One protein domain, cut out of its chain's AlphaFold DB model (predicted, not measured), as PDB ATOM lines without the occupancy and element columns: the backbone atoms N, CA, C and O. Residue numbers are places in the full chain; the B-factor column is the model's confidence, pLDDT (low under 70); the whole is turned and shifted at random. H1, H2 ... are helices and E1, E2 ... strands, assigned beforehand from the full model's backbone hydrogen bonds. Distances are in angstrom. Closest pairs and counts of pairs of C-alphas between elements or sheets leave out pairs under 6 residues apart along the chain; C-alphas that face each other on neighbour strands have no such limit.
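This is residues 3 to 85 of the 105 residues of the protein "tRNA pseudouridine synthase" of Thalassionema nitzschioides (UniProt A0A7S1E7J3). A long two-stranded ribbon, the hairpin of E1 and E2, makes one side of a loose model, and a helical hairpin of H2 and H3 makes another, with the short H4 near H3. H1 lies away from these parts, towards the opposite end of the longest axis from the ribbon's tight turn, and residues 10 to 15, of which 10 to 13 belong to H1, stick out there. The printed part has 83 residues, with four named helices and two named strands in the order H1, E1, E2, H2, H3, H4; the sheet's order is E1 - E2, antiparallel, and the class is mixed, helices and strands. It is loose, with a radius of gyration of the C-alphas of 15.8 A, and its outline is elongated, spanning 50 by 27 by 18 A.

E1, residues 23 to 32, is 25.9 A from first to last C-alpha and begins with C-alpha 23 at (25.332, -43.072, -15.924). E2, residues 35 to 42, is 22.7 A long. H2, residues 49 to 61, is 18.6 A long, and H3, residues 67 to 75, is 12.2 A long. H4, residues 79 to 82, is 5.1 A long and ends with C-alpha 82 at (42.872, -41.871, -21.048). H1, residues 3 to 13, is 15.4 A long and begins with C-alpha 3 at (45.279, -41.327, -6.241).

E1 and E2 are antiparallel neighbours and a hairpin, with 164 degrees between their directions. N 27 and O 39 are within hydrogen-bond range at 2.9 A, and so are N 37 and O 29 at 2.8 A. One pair of C-alphas of E2 and H2 is within 8 A, those of Val 40 and Val 50, 7.8 A apart. H2 and H3 touch and form a helical hairpin, at a shallow tilt of 17 degrees, opposite ways. H2 touches H3 with residues 56 to 60 alone, and the closest C-alphas are those of Val 60 and Glu 67, 6.4 A apart. H3 and H4 are close but not clearly touching; their closest C-alphas, those of Leu 73 and Val 81, are 6.5 A apart. H1 is apart from E2, H2, H3 and H4. In H1, H2 and H3 every O i to N i+4 pair is within hydrogen-bond range; H4 is too short for such a pair, and its 1 O i to N i+3 pair is within range.

The two C-alphas farthest apart are those of Gly 14 and Asp 33, 50.9 A. The printed part has no cut, and it has no long link. The mean pLDDT of the printed part is 85.2, and 17 residues are under 70: residues 3 to 9, 11, 14 to 17, 77 to 80 and 82.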
ATOM      1  N   SER A   3      44.885 -39.931  -6.500       57.78
ATOM      2  CA  SER A   3      45.279 -41.327  -6.241       57.78
ATOM      3  C   SER A   3      45.756 -41.584  -4.806       57.78
ATOM      4  O   SER A   3      45.369 -42.574  -4.209       57.78
ATOM      5  N   GLY A   4      46.532 -40.672  -4.207       64.62
ATOM      6  CA  GLY A   4      47.032 -40.868  -2.837       64.62
ATOM      7  C   GLY A   4      45.940 -40.740  -1.773       64.62
ATOM      8  O   GLY A   4      46.042 -41.322  -0.704       64.62
ATOM      9  N   ARG A   5      44.863 -40.001  -2.078       65.25
ATOM     10  CA  ARG A   5      43.703 -39.873  -1.186       65.25
ATOM     11  C   ARG A   5      42.798 -41.106  -1.257       65.25
ATOM     12  O   ARG A   5      42.211 -41.464  -0.250       65.25
ATOM     13  N   ILE A   6      42.723 -41.744  -2.429       66.75
ATOM     14  CA  ILE A   6      42.034 -43.025  -2.651       66.75
ATOM     15  C   ILE A   6      42.727 -44.114  -1.816       66.75
ATOM     16  O   ILE A   6      42.092 -44.702  -0.954       66.75
ATOM     17  N   GLU A   7      44.045 -44.279  -1.958       67.62
ATOM     18  CA  GLU A   7      44.814 -45.282  -1.193       67.62
ATOM     19  C   GLU A   7      44.716 -45.090   0.332       67.62
ATOM     20  O   GLU A   7      44.699 -46.056   1.096       67.62
ATOM     21  N   GLN A   8      44.651 -43.837   0.794       67.31
ATOM     22  CA  GLN A   8      44.487 -43.530   2.213       67.31
ATOM     23  C   GLN A   8      43.077 -43.877   2.720       67.31
ATOM     24  O   GLN A   8      42.946 -44.467   3.788       67.31
ATOM     25  N   LEU A   9      42.038 -43.582   1.935       64.81
ATOM     26  CA  LEU A   9      40.649 -43.912   2.266       64.81
ATOM     27  C   LEU A   9      40.377 -45.425   2.207       64.81
ATOM     28  O   LEU A   9      39.630 -45.929   3.041       64.81
ATOM     29  N   GLU A  10      41.009 -46.168   1.293       71.38
ATOM     30  CA  GLU A  10      40.940 -47.643   1.258       71.38
ATOM     31  C   GLU A  10      41.555 -48.263   2.518       71.38
ATOM     32  O   GLU A  10      40.997 -49.197   3.090       71.38
ATOM     33  N   LYS A  11      42.679 -47.711   3.001       69.69
ATOM     34  CA  LYS A  11      43.295 -48.136   4.270       69.69
ATOM     35  C   LYS A  11      42.434 -47.826   5.493       69.69
ATOM     36  O   LYS A  11      42.491 -48.578   6.459       69.69
ATOM     37  N   GLU A  12      41.690 -46.723   5.471       73.75
ATOM     38  CA  GLU A  12      40.843 -46.290   6.591       73.75
ATOM     39  C   GLU A  12      39.486 -47.015   6.627       73.75
ATOM     40  O   GLU A  12      38.985 -47.304   7.711       73.75
ATOM     41  N   THR A  13      38.900 -47.332   5.468       71.81
ATOM     42  CA  THR A  13      37.556 -47.937   5.368       71.81
ATOM     43  C   THR A  13      37.569 -49.453   5.164       71.81
ATOM     44  O   THR A  13      36.568 -50.107   5.442       71.81
ATOM     45  N   GLY A  14      38.685 -50.030   4.707       65.06
ATOM     46  CA  GLY A  14      38.800 -51.461   4.404       65.06
ATOM     47  C   GLY A  14      38.071 -51.899   3.125       65.06
ATOM     48  O   GLY A  14      38.141 -53.073   2.762       65.06
ATOM     49  N   GLU A  15      37.407 -50.975   2.426       60.84
ATOM     50  CA  GLU A  15      36.717 -51.219   1.160       60.84
ATOM     51  C   GLU A  15      37.549 -50.697  -0.016       60.84
ATOM     52  O   GLU A  15      38.067 -49.580   0.015       60.84
ATOM     53  N   ALA A  16      37.672 -51.501  -1.077       60.28
ATOM     54  CA  ALA A  16      38.334 -51.077  -2.308       60.28
ATOM     55  C   ALA A  16      37.507 -49.985  -3.006       60.28
ATOM     56  O   ALA A  16      36.310 -50.161  -3.257       60.28
ATOM     57  N   LEU A  17      38.139 -48.868  -3.363       65.75
ATOM     58  CA  LEU A  17      37.464 -47.752  -4.013       65.75
ATOM     59  C   LEU A  17      37.243 -48.073  -5.490       65.75
ATOM     60  O   LEU A  17      38.142 -47.977  -6.327       65.75
ATOM     61  N   ASP A  18      36.002 -48.411  -5.833       77.25
ATOM     62  CA  ASP A  18      35.621 -48.602  -7.227       77.25
ATOM     63  C   ASP A  18      35.684 -47.258  -7.980       77.25
ATOM     64  O   ASP A  18      35.302 -46.195  -7.473       77.25
ATOM     65  N   THR A  19      36.150 -47.301  -9.226       82.06
ATOM     66  CA  THR A  19      36.177 -46.167 -10.167       82.06
ATOM     67  C   THR A  19      35.068 -46.261 -11.214       82.06
ATOM     68  O   THR A  19      34.859 -45.321 -11.984       82.06
ATOM     69  N   ARG A  20      34.307 -47.357 -11.232       84.88
ATOM     70  CA  ARG A  20      33.126 -47.500 -12.081       84.88
ATOM     71  C   ARG A  20      32.006 -46.623 -11.545       84.88
ATOM     72  O   ARG A  20      31.730 -46.576 -10.348       84.88
ATOM     73  N   ARG A  21      31.367 -45.888 -12.444       89.38
ATOM     74  CA  ARG A  21      30.216 -45.040 -12.141       89.38
ATOM     75  C   ARG A  21      29.118 -45.358 -13.137       89.38
ATOM     76  O   ARG A  21      29.394 -45.525 -14.322       89.38
ATOM     77  N   ARG A  22      27.883 -45.450 -12.650       92.38
ATOM     78  CA  ARG A  22      26.709 -45.656 -13.493       92.38
ATOM     79  C   ARG A  22      26.183 -44.306 -13.966       92.38
ATOM     80  O   ARG A  22      25.863 -43.449 -13.144       92.38
ATOM     81  N   VAL A  23      26.092 -44.146 -15.280       94.81
ATOM     82  CA  VAL A  23      25.332 -43.072 -15.924       94.81
ATOM     83  C   VAL A  23      23.974 -43.661 -16.296       94.81
ATOM     84  O   VAL A  23      23.919 -44.713 -16.927       94.81
ATOM     85  N   TYR A  24      22.897 -43.037 -15.831       96.62
ATOM     86  CA  TYR A  24      21.522 -43.467 -16.080       96.62
ATOM     87  C   TYR A  24      20.989 -42.902 -17.396       96.62
ATOM     88  O   TYR A  24      20.357 -43.633 -18.150       96.62
ATOM     89  N   SER A  25      21.268 -41.629 -17.682       97.06
ATOM     90  CA  SER A  25      20.905 -40.982 -18.943       97.06
ATOM     91  C   SER A  25      21.861 -39.839 -19.278       97.06
ATOM     92  O   SER A  25      22.505 -39.263 -18.394       97.06
ATOM     93  N   ILE A  26      21.968 -39.553 -20.576       96.56
ATOM     94  CA  ILE A  26      22.599 -38.354 -21.128       96.56
ATOM     95  C   ILE A  26      21.641 -37.805 -22.175       96.56
ATOM     96  O   ILE A  26      21.322 -38.514 -23.128       96.56
ATOM     97  N   GLU A  27      21.198 -36.568 -22.003       97.25
ATOM     98  CA  GLU A  27      20.214 -35.936 -22.880       97.25
ATOM     99  C   GLU A  27      20.736 -34.582 -23.360       97.25
ATOM    100  O   GLU A  27      21.368 -33.844 -22.603       97.25
ATOM    101  N   LEU A  28      20.502 -34.273 -24.636       96.25
ATOM    102  CA  LEU A  28      20.796 -32.972 -25.229       96.25
ATOM    103  C   LEU A  28      19.476 -32.225 -25.398       96.25
ATOM    104  O   LEU A  28      18.631 -32.631 -26.195       96.25
ATOM    105  N   VAL A  29      19.316 -31.142 -24.653       96.81
ATOM    106  CA  VAL A  29      18.103 -30.325 -24.627       96.81
ATOM    107  C   VAL A  29      18.386 -29.008 -25.343       96.81
ATOM    108  O   VAL A  29      19.323 -28.299 -24.983       96.81
ATOM    109  N   GLU A  30      17.595 -28.678 -26.364       95.88
ATOM    110  CA  GLU A  30      17.640 -27.371 -27.023       95.88
ATOM    111  C   GLU A  30      16.834 -26.354 -26.202       95.88
ATOM    112  O   GLU A  30      15.648 -26.549 -25.943       95.88
ATOM    113  N   GLU A  31      17.481 -25.266 -25.784       94.94
ATOM    114  CA  GLU A  31      16.875 -24.212 -24.954       94.94
ATOM    115  C   GLU A  31      16.464 -22.975 -25.774       94.94
ATOM    116  O   GLU A  31      16.058 -21.955 -25.215       94.94
ATOM    117  N   GLY A  32      16.576 -23.055 -27.103       94.44
ATOM    118  CA  GLY A  32      16.381 -21.936 -28.023       94.44
ATOM    119  C   GLY A  32      17.616 -21.037 -28.146       94.44
ATOM    120  O   GLY A  32      18.592 -21.161 -27.408       94.44
ATOM    121  N   ASP A  33      17.601 -20.124 -29.118       94.56
ATOM    122  CA  ASP A  33      18.712 -19.200 -29.412       94.56
ATOM    123  C   ASP A  33      20.069 -19.899 -29.640       94.56
ATOM    124  O   ASP A  33      21.113 -19.404 -29.209       94.56
ATOM    125  N   ASN A  34      20.071 -21.074 -30.283       91.75
ATOM    126  CA  ASN A  34      21.255 -21.933 -30.437       91.75
ATOM    127  C   ASN A  34      21.932 -22.313 -29.103       91.75
ATOM    128  O   ASN A  34      23.129 -22.616 -29.072       91.75
ATOM    129  N   ARG A  35      21.191 -22.302 -27.992       94.31
ATOM    130  CA  ARG A  35      21.665 -22.789 -26.697       94.31
ATOM    131  C   ARG A  35      21.225 -24.227 -26.498       94.31
ATOM    132  O   ARG A  35      20.093 -24.600 -26.790       94.31
ATOM    133  N   TYR A  36      22.150 -25.012 -25.971       95.19
ATOM    134  CA  TYR A  36      21.940 -26.415 -25.676       95.19
ATOM    135  C   TYR A  36      22.412 -26.705 -24.261       95.19
ATOM    136  O   TYR A  36      23.489 -26.255 -23.854       95.19
ATOM    137  N   ARG A  37      21.633 -27.506 -23.539       96.00
ATOM    138  CA  ARG A  37      21.985 -28.042 -22.229       96.00
ATOM    139  C   ARG A  37      22.186 -29.546 -22.346       96.00
ATOM    140  O   ARG A  37      21.407 -30.236 -22.994       96.00
ATOM    141  N   ILE A  38      23.262 -30.046 -21.743       97.31
ATOM    142  CA  ILE A  38      23.520 -31.483 -21.636       97.31
ATOM    143  C   ILE A  38      23.161 -31.905 -20.220       97.31
ATOM    144  O   ILE A  38      23.848 -31.533 -19.266       97.31
ATOM    145  N   GLU A  39      22.109 -32.699 -20.090       97.50
ATOM    146  CA  GLU A  39      21.708 -33.291 -18.823       97.50
ATOM    147  C   GLU A  39      22.402 -34.638 -18.649       97.50
ATOM    148  O   GLU A  39      22.357 -35.493 -19.532       97.50
ATOM    149  N   VAL A  40      23.064 -34.843 -17.509       97.56
ATOM    150  CA  VAL A  40      23.728 -36.113 -17.191       97.56
ATOM    151  C   VAL A  40      23.205 -36.611 -15.854       97.56
ATOM    152  O   VAL A  40      23.579 -36.095 -14.799       97.56
ATOM    153  N   LYS A  41      22.381 -37.660 -15.886       97.62
ATOM    154  CA  LYS A  41      21.909 -38.339 -14.678       97.62
ATOM    155  C   LYS A  41      22.851 -39.485 -14.349       97.62
ATOM    156  O   LYS A  41      23.069 -40.375 -15.169       97.62
ATOM    157  N   LEU A  42      23.422 -39.494 -13.151       96.56
ATOM    158  CA  LEU A  42      24.473 -40.441 -12.774       96.56
ATOM    159  C   LEU A  42      24.473 -40.713 -11.267       96.56
ATOM    160  O   LEU A  42      24.075 -39.858 -10.484       96.56
ATOM    161  N   GLN A  43      24.939 -41.895 -10.864       93.50
ATOM    162  CA  GLN A  43      25.001 -42.302  -9.451       93.50
ATOM    163  C   GLN A  43      26.043 -41.493  -8.662       93.50
ATOM    164  O   GLN A  43      25.849 -41.145  -7.506       93.50
ATOM    165  N   GLY A  44      27.180 -41.208  -9.292       91.50
ATOM    166  CA  GLY A  44      28.243 -40.371  -8.748       91.50
ATOM    167  C   GLY A  44      29.293 -40.104  -9.821       91.50
ATOM    168  O   GLY A  44      29.450 -40.902 -10.744       91.50
ATOM    169  N   ALA A  45      30.004 -38.984  -9.740       91.06
ATOM    170  CA  ALA A  45      31.020 -38.619 -10.726       91.06
ATOM    171  C   ALA A  45      32.425 -38.721 -10.128       91.06
ATOM    172  O   ALA A  45      32.661 -38.343  -8.981       91.06
ATOM    173  N   LEU A  46      33.391 -39.187 -10.923       91.44
ATOM    174  CA  LEU A  46      34.807 -39.012 -10.600       91.44
ATOM    175  C   LEU A  46      35.251 -37.565 -10.853       91.44
ATOM    176  O   LEU A  46      34.590 -36.793 -11.555       91.44
ATOM    177  N   TYR A  47      36.431 -37.211 -10.340       89.44
ATOM    178  CA  TYR A  47      37.018 -35.896 -10.570       89.44
ATOM    179  C   TYR A  47      37.090 -35.555 -12.068       89.44
ATOM    180  O   TYR A  47      37.698 -36.276 -12.863       89.44
ATOM    181  N   LYS A  48      36.472 -34.427 -12.441       91.62
ATOM    182  CA  LYS A  48      36.352 -33.922 -13.823       91.62
ATOM    183  C   LYS A  48      35.633 -34.862 -14.805       91.62
ATOM    184  O   LYS A  48      35.680 -34.582 -15.996       91.62
ATOM    185  N   MET A  49      34.974 -35.936 -14.360       92.38
ATOM    186  CA  MET A  49      34.370 -36.945 -15.245       92.38
ATOM    187  C   MET A  49      33.432 -36.325 -16.287       92.38
ATOM    188  O   MET A  49      33.710 -36.429 -17.478       92.38
ATOM    189  N   VAL A  50      32.408 -35.595 -15.836       95.25
ATOM    190  CA  VAL A  50      31.413 -34.952 -16.713       95.25
ATOM    191  C   VAL A  50      32.077 -33.970 -17.680       95.25
ATOM    192  O   VAL A  50      31.881 -34.046 -18.888       95.25
ATOM    193  N   ARG A  51      32.960 -33.100 -17.175       96.00
ATOM    194  CA  ARG A  51      33.672 -32.110 -18.004       96.00
ATOM    195  C   ARG A  51      34.579 -32.748 -19.056       96.00
ATOM    196  O   ARG A  51      34.708 -32.202 -20.145       96.00
ATOM    197  N   ASN A  52      35.223 -33.871 -18.741       93.56
ATOM    198  CA  ASN A  52      36.041 -34.602 -19.711       93.56
ATOM    199  C   ASN A  52      35.157 -35.217 -20.804       93.56
ATOM    200  O   ASN A  52      35.507 -35.110 -21.970       93.56
ATOM    201  N   MET A  53      34.018 -35.816 -20.434       93.00
ATOM    202  CA  MET A  53      33.074 -36.398 -21.395       93.00
ATOM    203  C   MET A  53      32.544 -35.336 -22.363       93.00
ATOM    204  O   MET A  53      32.685 -35.491 -23.572       93.00
ATOM    205  N   VAL A  54      32.016 -34.231 -21.829       95.44
ATOM    206  CA  VAL A  54      31.473 -33.128 -22.639       95.44
ATOM    207  C   VAL A  54      32.564 -32.485 -23.498       95.44
ATOM    208  O   VAL A  54      32.360 -32.263 -24.684       95.44
ATOM    209  N   GLY A  55      33.750 -32.236 -22.931       95.06
ATOM    210  CA  GLY A  55      34.862 -31.636 -23.672       95.06
ATOM    211  C   GLY A  55      35.313 -32.485 -24.862       95.06
ATOM    212  O   GLY A  55      35.567 -31.953 -25.937       95.06
ATOM    213  N   THR A  56      35.365 -33.809 -24.702       94.50
ATOM    214  CA  THR A  56      35.694 -34.712 -25.810       94.50
ATOM    215  C   THR A  56      34.565 -34.798 -26.837       94.50
ATOM    216  O   THR A  56      34.853 -34.745 -28.028       94.50
ATOM    217  N   ALA A  57      33.298 -34.850 -26.412       94.19
ATOM    218  CA  ALA A  57      32.157 -34.854 -27.333       94.19
ATOM    219  C   ALA A  57      32.101 -33.587 -28.211       94.19
ATOM    220  O   ALA A  57      31.816 -33.677 -29.401       94.19
ATOM    221  N   LEU A  58      32.446 -32.416 -27.660       95.00
ATOM    222  CA  LEU A  58      32.531 -31.167 -28.431       95.00
ATOM    223  C   LEU A  58      33.635 -31.202 -29.495       95.00
ATOM    224  O   LEU A  58      33.438 -30.717 -30.604       95.00
ATOM    225  N   GLU A  59      34.790 -31.799 -29.192       95.38
ATOM    226  CA  GLU A  59      35.864 -31.961 -30.180       95.38
ATOM    227  C   GLU A  59      35.447 -32.892 -31.331       95.38
ATOM    228  O   GLU A  59      35.823 -32.632 -32.475       95.38
ATOM    229  N   VAL A  60      34.630 -33.917 -31.052       94.69
ATOM    230  CA  VAL A  60      34.007 -34.758 -32.091       94.69
ATOM    231  C   VAL A  60      33.017 -33.949 -32.925       94.69
ATOM    232  O   VAL A  60      33.117 -33.937 -34.148       94.69
ATOM    233  N   ALA A  61      32.123 -33.195 -32.281       93.19
ATOM    234  CA  ALA A  61      31.142 -32.351 -32.968       93.19
ATOM    235  C   ALA A  61      31.795 -31.275 -33.860       93.19
ATOM    236  O   ALA A  61      31.239 -30.890 -34.887       93.19
ATOM    237  N   TRP A  62      32.992 -30.803 -33.502       94.88
ATOM    238  CA  TRP A  62      33.793 -29.885 -34.321       94.88
ATOM    239  C   TRP A  62      34.654 -30.575 -35.389       94.88
ATOM    240  O   TRP A  62      35.396 -29.890 -36.093       94.88
ATOM    241  N   GLY A  63      34.605 -31.905 -35.501       94.25
ATOM    242  CA  GLY A  63      35.385 -32.684 -36.468       94.25
ATOM    243  C   GLY A  63      36.885 -32.766 -36.159       94.25
ATOM    244  O   GLY A  63      37.679 -33.085 -37.041       94.25
ATOM    245  N   LYS A  64      37.302 -32.456 -34.925       94.38
ATOM    246  CA  LYS A  64      38.711 -32.507 -34.487       94.38
ATOM    247  C   LYS A  64      39.116 -33.871 -33.927       94.38
ATOM    248  O   LYS A  64      40.308 -34.152 -33.809       94.38
ATOM    249  N   LEU A  65      38.136 -34.693 -33.558       92.62
ATOM    250  CA  LEU A  65      38.294 -36.071 -33.102       92.62
ATOM    251  C   LEU A  65      37.274 -36.943 -33.840       92.62
ATOM    252  O   LEU A  65      36.147 -36.501 -34.047       92.62
ATOM    253  N   SER A  66      37.644 -38.160 -34.240       93.31
ATOM    254  CA  SER A  66      36.687 -39.068 -34.875       93.31
ATOM    255  C   SER A  66      35.760 -39.729 -33.852       93.31
ATOM    256  O   SER A  66      36.088 -39.856 -32.666       93.31
ATOM    257  N   GLU A  67      34.597 -40.183 -34.316       92.38
ATOM    258  CA  GLU A  67      33.669 -40.963 -33.494       92.38
ATOM    259  C   GLU A  67      34.296 -42.295 -33.058       92.38
ATOM    260  O   GLU A  67      34.113 -42.721 -31.916       92.38
ATOM    261  N   GLU A  68      35.108 -42.926 -33.913       91.31
ATOM    262  CA  GLU A  68      35.818 -44.161 -33.574       91.31
ATOM    263  C   GLU A  68      36.814 -43.946 -32.432       91.31
ATOM    264  O   GLU A  68      36.854 -44.740 -31.486       91.31
ATOM    265  N   ASP A  69      37.584 -42.856 -32.474       89.38
ATOM    266  CA  ASP A  69      38.523 -42.512 -31.407       89.38
ATOM    267  C   ASP A  69      37.775 -42.240 -30.097       89.38
ATOM    268  O   ASP A  69      38.199 -42.686 -29.024       89.38
ATOM    269  N   PHE A  70      36.622 -41.571 -30.168       90.06
ATOM    270  CA  PHE A  70      35.763 -41.351 -29.008       90.06
ATOM    271  C   PHE A  70      35.249 -42.663 -28.400       90.06
ATOM    272  O   PHE A  70      35.342 -42.859 -27.183       90.06
ATOM    273  N   LEU A  71      34.784 -43.602 -29.228       88.50
ATOM    274  CA  LEU A  71      34.344 -44.923 -28.775       88.50
ATOM    275  C   LEU A  71      35.489 -45.728 -28.151       88.50
ATOM    276  O   LEU A  71      35.282 -46.426 -27.153       88.50
ATOM    277  N   VAL A  72      36.711 -45.621 -28.680       88.69
ATOM    278  CA  VAL A  72      37.898 -46.246 -28.077       88.69
ATOM    279  C   VAL A  72      38.186 -45.662 -26.693       88.69
ATOM    280  O   VAL A  72      38.478 -46.422 -25.762       88.69
ATOM    281  N   LEU A  73      38.083 -44.340 -26.537       87.62
ATOM    282  CA  LEU A  73      38.266 -43.661 -25.251       87.62
ATOM    283  C   LEU A  73      37.199 -44.056 -24.221       87.62
ATOM    284  O   LEU A  73      37.518 -44.151 -23.035       87.62
ATOM    285  N   LEU A  74      35.959 -44.296 -24.658       82.50
ATOM    286  CA  LEU A  74      34.847 -44.673 -23.783       82.50
ATOM    287  C   LEU A  74      34.912 -46.145 -23.345       82.50
ATOM    288  O   LEU A  74      34.688 -46.456 -22.177       82.50
ATOM    289  N   ASN A  75      35.244 -47.052 -24.269       81.31
ATOM    290  CA  ASN A  75      35.179 -48.498 -24.038       81.31
ATOM    291  C   ASN A  75      36.404 -49.074 -23.313       81.31
ATOM    292  O   ASN A  75      36.343 -50.179 -22.771       81.31
ATOM    293  N   ARG A  76      37.542 -48.371 -23.301       71.62
ATOM    294  CA  ARG A  76      38.764 -48.880 -22.666       71.62
ATOM    295  C   ARG A  76      38.928 -48.306 -21.261       71.62
ATOM    296  O   ARG A  76      39.333 -47.164 -21.090       71.62
ATOM    297  N   SER A  77      38.750 -49.148 -20.242       60.56
ATOM    298  CA  SER A  77      38.949 -48.781 -18.828       60.56
ATOM    299  C   SER A  77      40.419 -48.587 -18.420       60.56
ATOM    300  O   SER A  77      40.716 -48.436 -17.236       60.56
ATOM    301  N   ASN A  78      41.367 -48.643 -19.362       63.59
ATOM    302  CA  ASN A  78      42.786 -48.532 -19.053       63.59
ATOM    303  C   ASN A  78      43.210 -47.057 -18.987       63.59
ATOM    304  O   ASN A  78      43.161 -46.329 -19.982       63.59
ATOM    305  N   SER A  79      43.717 -46.636 -17.827       61.47
ATOM    306  CA  SER A  79      44.271 -45.301 -17.572       61.47
ATOM    307  C   SER A  79      45.312 -44.837 -18.600       61.47
ATOM    308  O   SER A  79      45.461 -43.631 -18.806       61.47
ATOM    309  N   ALA A  80      46.024 -45.755 -19.265       63.38
ATOM    310  CA  ALA A  80      46.955 -45.421 -20.344       63.38
ATOM    311  C   ALA A  80      46.248 -44.823 -21.576       63.38
ATOM    312  O   ALA A  80      46.743 -43.857 -22.149       63.38
ATOM    313  N   VAL A  81      45.063 -45.332 -21.928       71.12
ATOM    314  CA  VAL A  81      44.243 -44.840 -23.052       71.12
ATOM    315  C   VAL A  81      43.655 -43.469 -22.725       71.12
ATOM    316  O   VAL A  81      43.624 -42.576 -23.558       71.12
ATOM    317  N   ARG A  82      43.302 -43.214 -21.462       67.94
ATOM    318  CA  ARG A  82      42.872 -41.871 -21.048       67.94
ATOM    319  C   ARG A  82      43.955 -40.810 -21.284       67.94
ATOM    320  O   ARG A  82      43.621 -39.676 -21.614       67.94
ATOM    321  N   LYS A  83      45.240 -41.151 -21.122       74.81
ATOM    322  CA  LYS A  83      46.358 -40.218 -21.370       74.81
ATOM    323  C   LYS A  83      46.538 -39.880 -22.852       74.81
ATOM    324  O   LYS A  83      47.185 -38.881 -23.147       74.81
ATOM    325  N   THR A  84      45.987 -40.682 -23.767       80.88
ATOM    326  CA  THR A  84      46.028 -40.385 -25.206       80.88
ATOM    327  C   THR A  84      44.928 -39.415 -25.626       80.88
ATOM    328  O   THR A  84      45.034 -38.826 -26.698       80.88
ATOM    329  N   ASN A  85      43.907 -39.204 -24.786       81.38
ATOM    330  CA  ASN A  85      42.889 -38.188 -25.025       81.38
ATOM    331  C   ASN A  85      43.515 -36.787 -24.933       81.38
ATOM    332  O   ASN A  85      43.911 -36.339 -23.854       81.38
TER     333      ASN A  85